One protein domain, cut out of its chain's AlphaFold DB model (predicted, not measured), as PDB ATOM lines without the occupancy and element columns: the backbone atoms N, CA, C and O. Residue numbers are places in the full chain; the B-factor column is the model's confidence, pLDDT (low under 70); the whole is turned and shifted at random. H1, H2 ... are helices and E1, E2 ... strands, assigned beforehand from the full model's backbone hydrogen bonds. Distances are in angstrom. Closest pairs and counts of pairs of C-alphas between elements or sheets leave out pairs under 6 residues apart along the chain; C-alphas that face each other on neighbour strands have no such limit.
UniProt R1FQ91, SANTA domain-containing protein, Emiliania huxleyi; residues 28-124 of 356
ATOM      1  N   GLU A  28     -11.015 -37.647 -13.707       85.19
ATOM      2  CA  GLU A  28     -10.076 -38.252 -12.772       85.19
ATOM      3  C   GLU A  28      -8.907 -37.300 -12.532       85.19
ATOM      4  O   GLU A  28      -8.579 -36.464 -13.377       85.19
ATOM      5  N   GLY A  29      -8.306 -37.392 -11.352       86.56
ATOM      6  CA  GLY A  29      -7.163 -36.570 -10.992       86.56
ATOM      7  C   GLY A  29      -6.911 -36.546  -9.495       86.56
ATOM      8  O   GLY A  29      -7.324 -37.436  -8.751       86.56
ATOM      9  N   TRP A  30      -6.244 -35.486  -9.055       84.50
ATOM     10  CA  TRP A  30      -5.850 -35.290  -7.665       84.50
ATOM     11  C   TRP A  30      -6.684 -34.220  -6.994       84.50
ATOM     12  O   TRP A  30      -6.901 -33.142  -7.554       84.50
ATOM     13  N   ARG A  31      -7.102 -34.496  -5.762       83.19
ATOM     14  CA  ARG A  31      -7.802 -33.534  -4.922       83.19
ATOM     15  C   ARG A  31      -6.793 -32.709  -4.141       83.19
ATOM     16  O   ARG A  31      -6.016 -33.255  -3.373       83.19
ATOM     17  N   ALA A  32      -6.804 -31.388  -4.313       79.06
ATOM     18  CA  ALA A  32      -5.875 -30.541  -3.556       79.06
ATOM     19  C   ALA A  32      -6.282 -30.347  -2.085       79.06
ATOM     20  O   ALA A  32      -5.493 -29.817  -1.310       79.06
ATOM     21  N   ASP A  33      -7.511 -30.719  -1.713       75.81
ATOM     22  CA  ASP A  33      -8.079 -30.497  -0.380       75.81
ATOM     23  C   ASP A  33      -7.792 -31.628   0.623       75.81
ATOM     24  O   ASP A  33      -8.201 -31.538   1.778       75.81
ATOM     25  N   GLN A  34      -7.094 -32.688   0.209       69.88
ATOM     26  CA  GLN A  34      -6.687 -33.791   1.080       69.88
ATOM     27  C   GLN A  34      -5.214 -33.593   1.491       69.88
ATOM     28  O   GLN A  34      -4.319 -33.764   0.660       69.88
ATOM     29  N   PRO A  35      -4.922 -33.198   2.745       65.50
ATOM     30  CA  PRO A  35      -3.545 -33.117   3.221       65.50
ATOM     31  C   PRO A  35      -2.920 -34.518   3.192       65.50
ATOM     32  O   PRO A  35      -3.415 -35.429   3.849       65.50
ATOM     33  N   GLY A  36      -1.852 -34.687   2.411       67.31
ATOM     34  CA  GLY A  36      -1.192 -35.979   2.184       67.31
ATOM     35  C   GLY A  36      -1.406 -36.564   0.785       67.31
ATOM     36  O   GLY A  36      -0.587 -37.363   0.353       67.31
ATOM     37  N   ASP A  37      -2.406 -36.096   0.029       60.03
ATOM     38  CA  ASP A  37      -2.541 -36.413  -1.402       60.03
ATOM     39  C   ASP A  37      -1.641 -35.468  -2.222       60.03
ATOM     40  O   ASP A  37      -2.092 -34.613  -2.991       60.03
ATOM     41  N   THR A  38      -0.327 -35.573  -2.032       62.00
ATOM     42  CA  THR A  38       0.599 -35.144  -3.084       62.00
ATOM     43  C   THR A  38       0.532 -36.178  -4.209       62.00
ATOM     44  O   THR A  38       0.228 -37.342  -3.961       62.00
ATOM     45  N   ALA A  39       0.851 -35.790  -5.446       61.41
ATOM     46  CA  ALA A  39       0.884 -36.725  -6.580       61.41
ATOM     47  C   ALA A  39       1.844 -37.921  -6.371       61.41
ATOM     48  O   ALA A  39       1.850 -38.853  -7.163       61.41
ATOM     49  N   VAL A  40       2.679 -37.878  -5.326       66.06
ATOM     50  CA  VAL A  40       3.661 -38.914  -5.003       66.06
ATOM     51  C   VAL A  40       3.036 -40.057  -4.198       66.06
ATOM     52  O   VAL A  40       3.319 -41.212  -4.498       66.06
ATOM     53  N   ASP A  41       2.157 -39.751  -3.237       73.50
ATOM     54  CA  ASP A  41       1.628 -40.743  -2.282       73.50
ATOM     55  C   ASP A  41       0.100 -40.831  -2.255       73.50
ATOM     56  O   ASP A  41      -0.470 -41.711  -1.602       73.50
ATOM     57  N   GLY A  42      -0.584 -39.911  -2.931       72.00
ATOM     58  CA  GLY A  42      -2.026 -39.874  -2.866       72.00
ATOM     59  C   GLY A  42      -2.675 -41.072  -3.559       72.00
ATOM     60  O   GLY A  42      -2.089 -41.758  -4.399       72.00
ATOM     61  N   LYS A  43      -3.972 -41.251  -3.317       80.94
ATOM     62  CA  LYS A  43      -4.801 -42.135  -4.150       80.94
ATOM     63  C   LYS A  43      -5.474 -41.343  -5.283       80.94
ATOM     64  O   LYS A  43      -6.117 -40.334  -4.987       80.94
ATOM     65  N   PRO A  44      -5.420 -41.796  -6.554       82.94
ATOM     66  CA  PRO A  44      -6.140 -41.127  -7.632       82.94
ATOM     67  C   PRO A  44      -7.637 -41.068  -7.309       82.94
ATOM     68  O   PRO A  44      -8.239 -42.042  -6.838       82.94
ATOM     69  N   TRP A  45      -8.234 -39.903  -7.541       86.81
ATOM     70  CA  TRP A  45      -9.647 -39.649  -7.312       86.81
ATOM     71  C   TRP A  45     -10.411 -39.654  -8.636       86.81
ATOM     72  O   TRP A  45      -9.918 -39.162  -9.648       86.81
ATOM     73  N   HIS A  46     -11.645 -40.158  -8.606       89.44
ATOM     74  CA  HIS A  46     -12.556 -40.141  -9.745       89.44
ATOM     75  C   HIS A  46     -13.895 -39.491  -9.373       89.44
ATOM     76  O   HIS A  46     -14.440 -39.683  -8.278       89.44
ATOM     77  N   SER A  47     -14.459 -38.727 -10.305       91.31
ATOM     78  CA  SER A  47     -15.780 -38.126 -10.170       91.31
ATOM     79  C   SER A  47     -16.888 -39.132 -10.506       91.31
ATOM     80  O   SER A  47     -16.680 -40.129 -11.194       91.31
ATOM     81  N   SER A  48     -18.122 -38.856 -10.071       92.00
ATOM     82  CA  SER A  48     -19.302 -39.422 -10.748       92.00
ATOM     83  C   SER A  48     -19.491 -38.752 -12.118       92.00
ATOM     84  O   SER A  48     -18.893 -37.700 -12.351       92.00
ATOM     85  N   ALA A  49     -20.375 -39.282 -12.967       91.00
ATOM     86  CA  ALA A  49     -20.641 -38.738 -14.301       91.00
ATOM     87  C   ALA A  49     -20.862 -37.213 -14.303       91.00
ATOM     88  O   ALA A  49     -21.618 -36.691 -13.476       91.00
ATOM     89  N   ILE A  50     -20.207 -36.499 -15.215       92.25
ATOM     90  CA  ILE A  50     -20.411 -35.076 -15.466       92.25
ATOM     91  C   ILE A  50     -21.800 -34.907 -16.071       92.25
ATOM     92  O   ILE A  50     -22.133 -35.526 -17.078       92.25
ATOM     93  N   ARG A  51     -22.633 -34.079 -15.436       91.81
ATOM     94  CA  ARG A  51     -24.013 -33.836 -15.871       91.81
ATOM     95  C   ARG A  51     -24.187 -32.454 -16.481       91.81
ATOM     96  O   ARG A  51     -24.993 -32.283 -17.388       91.81
ATOM     97  N   LEU A  52     -23.454 -31.470 -15.971       92.44
ATOM     98  CA  LEU A  52     -23.540 -30.089 -16.420       92.44
ATOM     99  C   LEU A  52     -22.150 -29.455 -16.409       92.44
ATOM    100  O   LEU A  52     -21.416 -29.564 -15.430       92.44
ATOM    101  N   ARG A  53     -21.832 -28.739 -17.482       94.31
ATOM    102  CA  ARG A  53     -20.700 -27.820 -17.554       94.31
ATOM    103  C   ARG A  53     -21.194 -26.428 -17.162       94.31
ATOM    104  O   ARG A  53     -22.067 -25.896 -17.842       94.31
ATOM    105  N   VAL A  54     -20.673 -25.873 -16.071       94.81
ATOM    106  CA  VAL A  54     -20.964 -24.488 -15.659       94.81
ATOM    107  C   VAL A  54     -20.115 -23.528 -16.495       94.81
ATOM    108  O   VAL A  54     -20.647 -22.610 -17.109       94.81
ATOM    109  N   ASP A  55     -18.818 -23.810 -16.602       94.88
ATOM    110  CA  ASP A  55     -17.875 -23.141 -17.501       94.88
ATOM    111  C   ASP A  55     -16.798 -24.146 -17.961       94.88
ATOM    112  O   ASP A  55     -16.941 -25.345 -17.735       94.88
ATOM    113  N   ALA A  56     -15.739 -23.698 -18.645       91.75
ATOM    114  CA  ALA A  56     -14.700 -24.602 -19.149       91.75
ATOM    115  C   ALA A  56     -14.009 -25.425 -18.048       91.75
ATOM    116  O   ALA A  56     -13.624 -26.566 -18.277       91.75
ATOM    117  N   ARG A  57     -13.878 -24.882 -16.840       92.81
ATOM    118  CA  ARG A  57     -13.185 -25.522 -15.721       92.81
ATOM    119  C   ARG A  57     -14.105 -25.823 -14.547       92.81
ATOM    120  O   ARG A  57     -13.686 -26.518 -13.639       92.81
ATOM    121  N   THR A  58     -15.358 -25.395 -14.565       93.62
ATOM    122  CA  THR A  58     -16.319 -25.687 -13.502       93.62
ATOM    123  C   THR A  58     -17.348 -26.697 -13.983       93.62
ATOM    124  O   THR A  58     -18.154 -26.431 -14.880       93.62
ATOM    125  N   LEU A  59     -17.352 -27.869 -13.358       94.81
ATOM    126  CA  LEU A  59     -18.221 -28.986 -13.714       94.81
ATOM    127  C   LEU A  59     -19.127 -29.365 -12.558       94.81
ATOM    128  O   LEU A  59     -18.723 -29.339 -11.401       94.81
ATOM    129  N   ARG A  60     -20.339 -29.810 -12.878       95.00
ATOM    130  CA  ARG A  60     -21.284 -30.368 -11.919       95.00
ATOM    131  C   ARG A  60     -21.617 -31.807 -12.279       95.00
ATOM    132  O   ARG A  60     -21.991 -32.122 -13.412       95.00
ATOM    133  N   THR A  61     -21.498 -32.690 -11.299       95.31
ATOM    134  CA  THR A  61     -21.673 -34.130 -11.490       95.31
ATOM    135  C   THR A  61     -23.090 -34.600 -11.190       95.31
ATOM    136  O   THR A  61     -23.892 -33.882 -10.594       95.31
ATOM    137  N   ALA A  62     -23.407 -35.837 -11.573       91.44
ATOM    138  CA  ALA A  62     -24.690 -36.487 -11.323       91.44
ATOM    139  C   ALA A  62     -25.025 -36.588  -9.824       91.44
ATOM    140  O   ALA A  62     -26.187 -36.469  -9.452       91.44
ATOM    141  N   SER A  63     -24.011 -36.721  -8.959       93.44
ATOM    142  CA  SER A  63     -24.167 -36.654  -7.496       93.44
ATOM    143  C   SER A  63     -24.483 -35.252  -6.955       93.44
ATOM    144  O   SER A  63     -24.747 -35.097  -5.765       93.44
ATOM    145  N   GLY A  64     -24.452 -34.223  -7.806       95.00
ATOM    146  CA  GLY A  64     -24.724 -32.832  -7.449       95.00
ATOM    147  C   GLY A  64     -23.508 -32.034  -6.980       95.00
ATOM    148  O   GLY A  64     -23.657 -30.833  -6.772       95.00
ATOM    149  N   SER A  65     -22.331 -32.657  -6.847       93.69
ATOM    150  CA  SER A  65     -21.080 -31.965  -6.511       93.69
ATOM    151  C   SER A  65     -20.608 -31.065  -7.652       93.69
ATOM    152  O   SER A  65     -20.730 -31.433  -8.822       93.69
ATOM    153  N   THR A  66     -20.024 -29.922  -7.295       94.44
ATOM    154  CA  THR A  66     -19.364 -28.999  -8.224       94.44
ATOM    155  C   THR A  66     -17.853 -29.087  -8.030       94.44
ATOM    156  O   THR A  66     -17.374 -29.144  -6.897       94.44
ATOM    157  N   TYR A  67     -17.110 -29.125  -9.129       90.94
ATOM    158  CA  TYR A  67     -15.658 -29.244  -9.156       90.94
ATOM    159  C   TYR A  67     -15.071 -28.133 -10.010       90.94
ATOM    160  O   TYR A  67     -15.570 -27.890 -11.108       90.94
ATOM    161  N   VAL A  68     -14.006 -27.507  -9.511       92.12
ATOM    162  CA  VAL A  68     -13.205 -26.541 -10.261       92.12
ATOM    163  C   VAL A  68     -11.907 -27.228 -10.666       92.12
ATOM    164  O   VAL A  68     -11.116 -27.669  -9.831       92.12
ATOM    165  N   LEU A  69     -11.716 -27.359 -11.968       91.12
ATOM    166  CA  LEU A  69     -10.555 -27.946 -12.603       91.12
ATOM    167  C   LEU A  69      -9.408 -26.927 -12.591       91.12
ATOM    168  O   LEU A  69      -9.554 -25.774 -12.994       91.12
ATOM    169  N   SER A  70      -8.249 -27.360 -12.122       87.50
ATOM    170  CA  SER A  70      -7.037 -26.570 -11.963       87.50
ATOM    171  C   SER A  70      -5.853 -27.260 -12.637       87.50
ATOM    172  O   SER A  70      -5.688 -28.473 -12.569       87.50
ATOM    173  N   GLY A  71      -4.959 -26.466 -13.218       85.81
ATOM    174  CA  GLY A  71      -3.780 -26.976 -13.916       85.81
ATOM    175  C   GLY A  71      -4.058 -27.440 -15.350       85.81
ATOM    176  O   GLY A  71      -5.203 -27.396 -15.806       85.81
ATOM    177  N   PRO A  72      -2.992 -27.803 -16.080       83.75
ATOM    178  CA  PRO A  72      -3.093 -28.257 -17.457       83.75
ATOM    179  C   PRO A  72      -3.677 -29.666 -17.532       83.75
ATOM    180  O   PRO A  72      -3.495 -30.477 -16.620       83.75
ATOM    181  N   MET A  73      -4.323 -29.960 -18.656       85.25
ATOM    182  CA  MET A  73      -4.689 -31.324 -18.999       85.25
ATOM    183  C   MET A  73      -3.451 -32.189 -19.210       85.25
ATOM    184  O   MET A  73      -2.501 -31.757 -19.862       85.25
ATOM    185  N   TRP A  74      -3.472 -33.437 -18.744       82.31
ATOM    186  CA  TRP A  74      -2.458 -34.398 -19.176       82.31
ATOM    187  C   TRP A  74      -2.795 -34.981 -20.538       82.31
ATOM    188  O   TRP A  74      -3.617 -35.885 -20.668       82.31
ATOM    189  N   THR A  75      -2.124 -34.458 -21.552       85.12
ATOM    190  CA  THR A  75      -2.346 -34.812 -22.953       85.12
ATOM    191  C   THR A  75      -1.680 -36.135 -23.343       85.12
ATOM    192  O   THR A  75      -2.269 -36.911 -24.093       85.12
ATOM    193  N   GLU A  76      -0.495 -36.441 -22.799       86.44
ATOM    194  CA  GLU A  76       0.283 -37.648 -23.135       86.44
ATOM    195  C   GLU A  76      -0.480 -38.967 -22.899       86.44
ATOM    196  O   GLU A  76      -0.567 -39.764 -23.837       86.44
ATOM    197  N   PRO A  77      -1.093 -39.224 -21.722       81.31
ATOM    198  CA  PRO A  77      -1.860 -40.452 -21.513       81.31
ATOM    199  C   PRO A  77      -3.098 -40.536 -22.403       81.31
ATOM    200  O   PRO A  77      -3.479 -41.631 -22.808       81.31
ATOM    201  N   CYS A  78      -3.719 -39.399 -22.730       81.44
ATOM    202  CA  CYS A  78      -4.866 -39.377 -23.627       81.44
ATOM    203  C   CYS A  78      -4.455 -39.800 -25.049       81.44
ATOM    204  O   CYS A  78      -5.086 -40.663 -25.657       81.44
ATOM    205  N   LEU A  79      -3.342 -39.267 -25.556       85.69
ATOM    206  CA  LEU A  79      -2.779 -39.694 -26.838       85.69
ATOM    207  C   LEU A  79      -2.403 -41.185 -26.816       85.69
ATOM    208  O   LEU A  79      -2.735 -41.917 -27.746       85.69
ATOM    209  N   ALA A  80      -1.776 -41.658 -25.733       84.38
ATOM    210  CA  ALA A  80      -1.411 -43.066 -25.563       84.38
ATOM    211  C   ALA A  80      -2.631 -44.004 -25.468       84.38
ATOM    212  O   ALA A  80      -2.548 -45.164 -25.868       84.38
ATOM    213  N   ALA A  81      -3.769 -43.504 -24.977       79.44
ATOM    214  CA  ALA A  81      -5.047 -44.214 -24.955       79.44
ATOM    215  C   ALA A  81      -5.762 -44.233 -26.323       79.44
ATOM    216  O   ALA A  81      -6.818 -44.853 -26.447       79.44
ATOM    217  N   GLY A  82      -5.193 -43.584 -27.344       86.12
ATOM    218  CA  GLY A  82      -5.719 -43.565 -28.707       86.12
ATOM    219  C   GLY A  82      -6.684 -42.417 -29.006       86.12
ATOM    220  O   GLY A  82      -7.345 -42.448 -30.043       86.12
ATOM    221  N   PHE A  83      -6.785 -41.402 -28.139       80.31
ATOM    222  CA  PHE A  83      -7.558 -40.202 -28.471       80.31
ATOM    223  C   PHE A  83      -6.852 -39.394 -29.562       80.31
ATOM    224  O   PHE A  83      -5.622 -39.292 -29.583       80.31
ATOM    225  N   SER A  84      -7.629 -38.802 -30.474       87.62
ATOM    226  CA  SER A  84      -7.050 -37.979 -31.535       87.62
ATOM    227  C   SER A  84      -6.370 -36.738 -30.932       87.62
ATOM    228  O   SER A  84      -6.898 -36.160 -29.979       87.62
ATOM    229  N   PRO A  85      -5.228 -36.274 -31.475       89.44
ATOM    230  CA  PRO A  85      -4.549 -35.077 -30.964       89.44
ATOM    231  C   PRO A  85      -5.450 -33.848 -30.939       89.44
ATOM    232  O   PRO A  85      -5.453 -33.080 -29.993       89.44
ATOM    233  N   GLN A  86      -6.272 -33.747 -31.969       86.56
ATOM    234  CA  GLN A  86      -7.361 -32.810 -32.149       86.56
ATOM    235  C   GLN A  86      -8.366 -32.784 -30.978       86.56
ATOM    236  O   GLN A  86      -8.702 -31.724 -30.456       86.56
ATOM    237  N   MET A  87      -8.826 -33.956 -30.538       85.50
ATOM    238  CA  MET A  87      -9.715 -34.088 -29.386       85.50
ATOM    239  C   MET A  87      -8.989 -33.752 -28.086       85.50
ATOM    240  O   MET A  87      -9.549 -33.071 -27.241       85.50
ATOM    241  N   VAL A  88      -7.741 -34.186 -27.923       88.56
ATOM    242  CA  VAL A  88      -6.941 -33.857 -26.734       88.56
ATOM    243  C   VAL A  88      -6.699 -32.344 -26.627       88.56
ATOM    244  O   VAL A  88      -6.835 -31.771 -25.548       88.56
ATOM    245  N   ASP A  89      -6.412 -31.686 -27.748       87.75
ATOM    246  CA  ASP A  89      -6.190 -30.242 -27.839       87.75
ATOM    247  C   ASP A  89      -7.460 -29.440 -27.520       87.75
ATOM    248  O   ASP A  89      -7.411 -28.494 -26.733       87.75
ATOM    249  N   ALA A  90      -8.623 -29.888 -28.010       87.25
ATOM    250  CA  ALA A  90      -9.917 -29.265 -27.720       87.25
ATOM    251  C   ALA A  90     -10.273 -29.239 -26.222       87.25
ATOM    252  O   ALA A  90     -11.126 -28.451 -25.803       87.25
ATOM    253  N   PHE A  91      -9.634 -30.096 -25.420       90.12
ATOM    254  CA  PHE A  91      -9.824 -30.165 -23.977       90.12
ATOM    255  C   PHE A  91      -8.659 -29.579 -23.168       90.12
ATOM    256  O   PHE A  91      -8.757 -29.495 -21.945       90.12
ATOM    257  N   SER A  92      -7.578 -29.128 -23.811       88.00
ATOM    258  CA  SER A  92      -6.365 -28.631 -23.141       88.00
ATOM    259  C   SER A  92      -6.643 -27.532 -22.101       88.00
ATOM    260  O   SER A  92      -6.029 -27.520 -21.030       88.00
ATOM    261  N   ASP A  93      -7.640 -26.683 -22.369       88.12
ATOM    262  CA  ASP A  93      -8.079 -25.581 -21.504       88.12
ATOM    263  C   ASP A  93      -9.290 -25.895 -20.604       88.12
ATOM    264  O   ASP A  93      -9.794 -25.015 -19.892       88.12
ATOM    265  N   GLY A  94      -9.735 -27.150 -20.580       90.88
ATOM    266  CA  GLY A  94     -10.911 -27.623 -19.855       90.88
ATOM    267  C   GLY A  94     -11.971 -28.196 -20.793       90.88
ATOM    268  O   GLY A  94     -11.711 -28.523 -21.940       90.88
ATOM    269  N   PHE A  95     -13.203 -28.335 -20.317       92.38
ATOM    270  CA  PHE A  95     -14.294 -28.888 -21.110       92.38
ATOM    271  C   PHE A  95     -14.794 -27.854 -22.135       92.38
ATOM    272  O   PHE A  95     -15.212 -26.754 -21.740       92.38
ATOM    273  N   PRO A  96     -14.841 -28.177 -23.439       91.62
ATOM    274  CA  PRO A  96     -15.433 -27.305 -24.442       91.62
ATOM    275  C   PRO A  96     -16.953 -27.196 -24.235       91.62
ATOM    276  O   PRO A  96     -17.585 -28.040 -23.598       91.62
ATOM    277  N   ALA A  97     -17.585 -26.140 -24.753       88.44
ATOM    278  CA  ALA A  97     -19.026 -25.912 -24.551       88.44
ATOM    279  C   ALA A  97     -19.901 -27.056 -25.096       88.44
ATOM    280  O   ALA A  97     -20.880 -27.452 -24.471       88.44
ATOM    281  N   CYS A  98     -19.476 -27.610 -26.222       86.81
ATOM    282  CA  CYS A  98     -20.065 -28.718 -26.968       86.81
ATOM    283  C   CYS A  98     -19.586 -30.104 -26.503       86.81
ATOM    284  O   CYS A  98     -19.733 -31.058 -27.264       86.81
ATOM    285  N   TRP A  99     -18.950 -30.224 -25.328       88.44
ATOM    286  CA  TRP A  99     -18.247 -31.450 -24.932       88.44
ATOM    287  C   TRP A  99     -19.095 -32.702 -25.183       88.44
ATOM    288  O   TRP A  99     -18.631 -33.597 -25.870       88.44
ATOM    289  N   GLN A 100     -20.371 -32.710 -24.782       85.88
ATOM    290  CA  GLN A 100     -21.304 -33.830 -24.991       85.88
ATOM    291  C   GLN A 100     -21.374 -34.318 -26.448       85.88
ATOM    292  O   GLN A 100     -21.341 -35.521 -26.697       85.88
ATOM    293  N   SER A 101     -21.416 -33.402 -27.416       80.12
ATOM    294  CA  SER A 101     -21.439 -33.737 -28.843       80.12
ATOM    295  C   SER A 101     -20.095 -34.282 -29.320       80.12
ATOM    296  O   SER A 101     -20.077 -35.247 -30.075       80.12
ATOM    297  N   ALA A 102     -18.980 -33.732 -28.827       73.69
ATOM    298  CA  ALA A 102     -17.636 -34.217 -29.152       73.69
ATOM    299  C   ALA A 102     -17.401 -35.674 -28.696       73.69
ATOM    300  O   ALA A 102     -16.601 -36.385 -29.295       73.69
ATOM    301  N   TYR A 103     -18.129 -36.134 -27.672       69.19
ATOM    302  CA  TYR A 103     -18.103 -37.524 -27.195       69.19
ATOM    303  C   TYR A 103     -19.095 -38.449 -27.894       69.19
ATOM    304  O   TYR A 103     -18.954 -39.668 -27.815       69.19
ATOM    305  N   THR A 104     -20.104 -37.899 -28.565       63.12
ATOM    306  CA  THR A 104     -21.143 -38.691 -29.238       63.12
ATOM    307  C   THR A 104     -20.756 -38.963 -30.690       63.12
ATOM    308  O   THR A 104     -21.612 -39.033 -31.567       63.12
ATOM    309  N   LEU A 105     -19.458 -39.108 -30.976       49.25
ATOM    310  CA  LEU A 105     -19.058 -39.615 -32.279       49.25
ATOM    311  C   LEU A 105     -19.545 -41.066 -32.377       49.25
ATOM    312  O   LEU A 105     -19.246 -41.870 -31.484       49.25
ATOM    313  N   PRO A 106     -20.319 -41.412 -33.418       47.47
ATOM    314  CA  PRO A 106     -20.668 -42.795 -33.667       47.47
ATOM    315  C   PRO A 106     -19.357 -43.516 -33.964       47.47
ATOM    316  O   PRO A 106     -18.767 -43.336 -35.023       47.47
ATOM    317  N   GLY A 107     -18.853 -44.295 -33.005       49.53
ATOM    318  CA  GLY A 107     -17.798 -45.244 -33.327       49.53
ATOM    319  C   GLY A 107     -18.329 -46.131 -34.448       49.53
ATOM    320  O   GLY A 107     -19.443 -46.642 -34.320       49.53
ATOM    321  N   GLU A 108     -17.567 -46.298 -35.531       47.72
ATOM    322  CA  GLU A 108     -17.967 -47.118 -36.690       47.72
ATOM    323  C   GLU A 108     -18.323 -48.569 -36.288       47.72
ATOM    324  O   GLU A 108     -19.060 -49.262 -36.983       47.72
ATOM    325  N   ASP A 109     -17.908 -48.987 -35.088       54.06
ATOM    326  CA  ASP A 109     -18.194 -50.279 -34.465       54.06
ATOM    327  C   ASP A 109     -19.450 -50.303 -33.559       54.06
ATOM    328  O   ASP A 109     -19.675 -51.287 -32.848       54.06
ATOM    329  N   GLY A 110     -20.192 -49.199 -33.422       52.38
ATOM    330  CA  GLY A 110     -21.183 -49.033 -32.344       52.38
ATOM    331  C   GLY A 110     -20.556 -48.954 -30.940       52.38
ATOM    332  O   GLY A 110     -21.237 -49.074 -29.918       52.38
ATOM    333  N   LYS A 111     -19.233 -48.762 -30.861       46.81
ATOM    334  CA  LYS A 111     -18.503 -48.551 -29.609       46.81
ATOM    335  C   LYS A 111     -18.296 -47.055 -29.419       46.81
ATOM    336  O   LYS A 111     -17.423 -46.463 -30.037       46.81
ATOM    337  N   SER A 112     -19.085 -46.447 -28.543       44.81
ATOM    338  CA  SER A 112     -18.783 -45.113 -28.028       44.81
ATOM    339  C   SER A 112     -17.453 -45.183 -27.276       44.81
ATOM    340  O   SER A 112     -17.337 -45.909 -26.282       44.81
ATOM    341  N   PHE A 113     -16.448 -44.472 -27.775       42.25
ATOM    342  CA  PHE A 113     -15.235 -44.174 -27.027       42.25
ATOM    343  C   PHE A 113     -15.548 -42.992 -26.124       42.25
ATOM    344  O   PHE A 113     -16.318 -42.111 -26.501       42.25
ATOM    345  N   ALA A 114     -14.967 -42.945 -24.937       47.09
ATOM    346  CA  ALA A 114     -15.059 -41.734 -24.150       47.09
ATOM    347  C   ALA A 114     -13.726 -41.339 -23.535       47.09
ATOM    348  O   ALA A 114     -12.842 -42.151 -23.299       47.09
ATOM    349  N   VAL A 115     -13.588 -40.033 -23.395       44.50
ATOM    350  CA  VAL A 115     -12.339 -39.307 -23.162       44.50
ATOM    351  C   VAL A 115     -12.293 -38.906 -21.702       44.50
ATOM    352  O   VAL A 115     -13.145 -38.153 -21.225       44.50
ATOM    353  N   GLY A 116     -11.306 -39.435 -20.995       42.00
ATOM    354  CA  GLY A 116     -10.925 -38.943 -19.683       42.00
ATOM    355  C   GLY A 116     -10.035 -37.718 -19.846       42.00
ATOM    356  O   GLY A 116      -9.120 -37.710 -20.667       42.00
ATOM    357  N   CYS A 117     -10.309 -36.697 -19.052       43.50
ATOM    358  CA  CYS A 117      -9.547 -35.463 -18.993       43.50
ATOM    359  C   CYS A 117      -8.930 -35.372 -17.600       43.50
ATOM    360  O   CYS A 117      -9.651 -35.240 -16.613       43.50
ATOM    361  N   LEU A 118      -7.607 -35.494 -17.525       40.12
ATOM    362  CA  LEU A 118      -6.848 -35.416 -16.279       40.12
ATOM    363  C   LEU A 118      -6.642 -33.960 -15.909       40.12
ATOM    364  O   LEU A 118      -5.951 -33.244 -16.629       40.12
ATOM    365  N   VAL A 119      -7.235 -33.526 -14.803       45.50
ATOM    366  CA  VAL A 119      -7.047 -32.168 -14.291       45.50
ATOM    367  C   VAL A 119      -6.977 -32.216 -12.768       45.50
ATOM    368  O   VAL A 119      -7.659 -33.023 -12.137       45.50
ATOM    369  N   ARG A 120      -6.154 -31.370 -12.139       40.12
ATOM    370  CA  ARG A 120      -6.125 -31.266 -10.673       40.12
ATOM    371  C   ARG A 120      -7.454 -30.679 -10.223       40.12
ATOM    372  O   ARG A 120      -7.849 -29.616 -10.685       40.12
ATOM    373  N   VAL A 121      -8.164 -31.348  -9.331       49.81
ATOM    374  CA  VAL A 121      -9.517 -30.950  -8.954       49.81
ATOM    375  C   VAL A 121      -9.497 -30.248  -7.605       49.81
ATOM    376  O   VAL A 121      -9.112 -30.816  -6.583       49.81
ATOM    377  N   LEU A 122      -9.955 -28.999  -7.589       45.94
ATOM    378  CA  LEU A 122     -10.348 -28.320  -6.365       45.94
ATOM    379  C   LEU A 122     -11.825 -28.626  -6.129       45.94
ATOM    380  O   LEU A 122     -12.693 -28.284  -6.939       45.94
ATOM    381  N   ARG A 123     -12.130 -29.309  -5.024       49.75
ATOM    382  CA  ARG A 123     -13.517 -29.473  -4.604       49.75
ATOM    383  C   ARG A 123     -13.939 -28.224  -3.847       49.75
ATOM    384  O   ARG A 123     -13.589 -28.057  -2.685       49.75
ATOM    385  N   GLU A 124     -14.754 -27.390  -4.476       51.03
ATOM    386  CA  GLU A 124     -15.455 -26.342  -3.746       51.03
ATOM    387  C   GLU A 124     -16.714 -26.952  -3.117       51.03
ATOM    388  O   GLU A 124     -17.726 -27.203  -3.774       51.03
TER     389      GLU A 124
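What this domain is: This is residues 28 to 124 of the 356 residues of the protein "SANTA domain-containing protein" of Emiliania huxleyi (UniProt R1FQ91). Little regular structure: a small twisted antiparallel sheet, E1 E2 E3 E4, has the helical hairpin of H1 and H2 off it, and unnamed loops make both far ends. The printed 97 residues, 34 in named elements, run E1 E2 E3 H1 H2 H3 E4, mixed helices and strands. The whole is compact, radius of gyration of the C-alphas 13.8 A, spans 44 by 28 by 22 A.

How they stand to each other: E1, residues 50 to 53, E2, 58 to 61, and E3, 66 to 70, form a meander, two successive antiparallel hairpins; N 60 and O 52, and N 67 and O 59, are 2.8 A apart. E4, residues 120 to 123, neighbours E3 antiparallel, N 70 and O 120 2.7 A apart. H3, residues 99 to 103, only grazes the sheet. H1, 75 to 80, touches H2, 85 to 90; their closest C-alphas, Thr 75 and Val 88, are 6.0 A apart. Every O i to N i+4 pair in H1, H2 and H3 is within hydrogen-bond range.

Where its parts are: E3 measures 13.1 A. C-alpha 50 begins E1 at (-20.411, -35.076, -15.466); C-alpha 123 ends E4 at (-13.517, -29.473, -4.604).

The domain as a whole: The printed part has no cut. The H3 to E4 link is long. Residues 34 to 40 and 103 to 124 have pLDDT under 70.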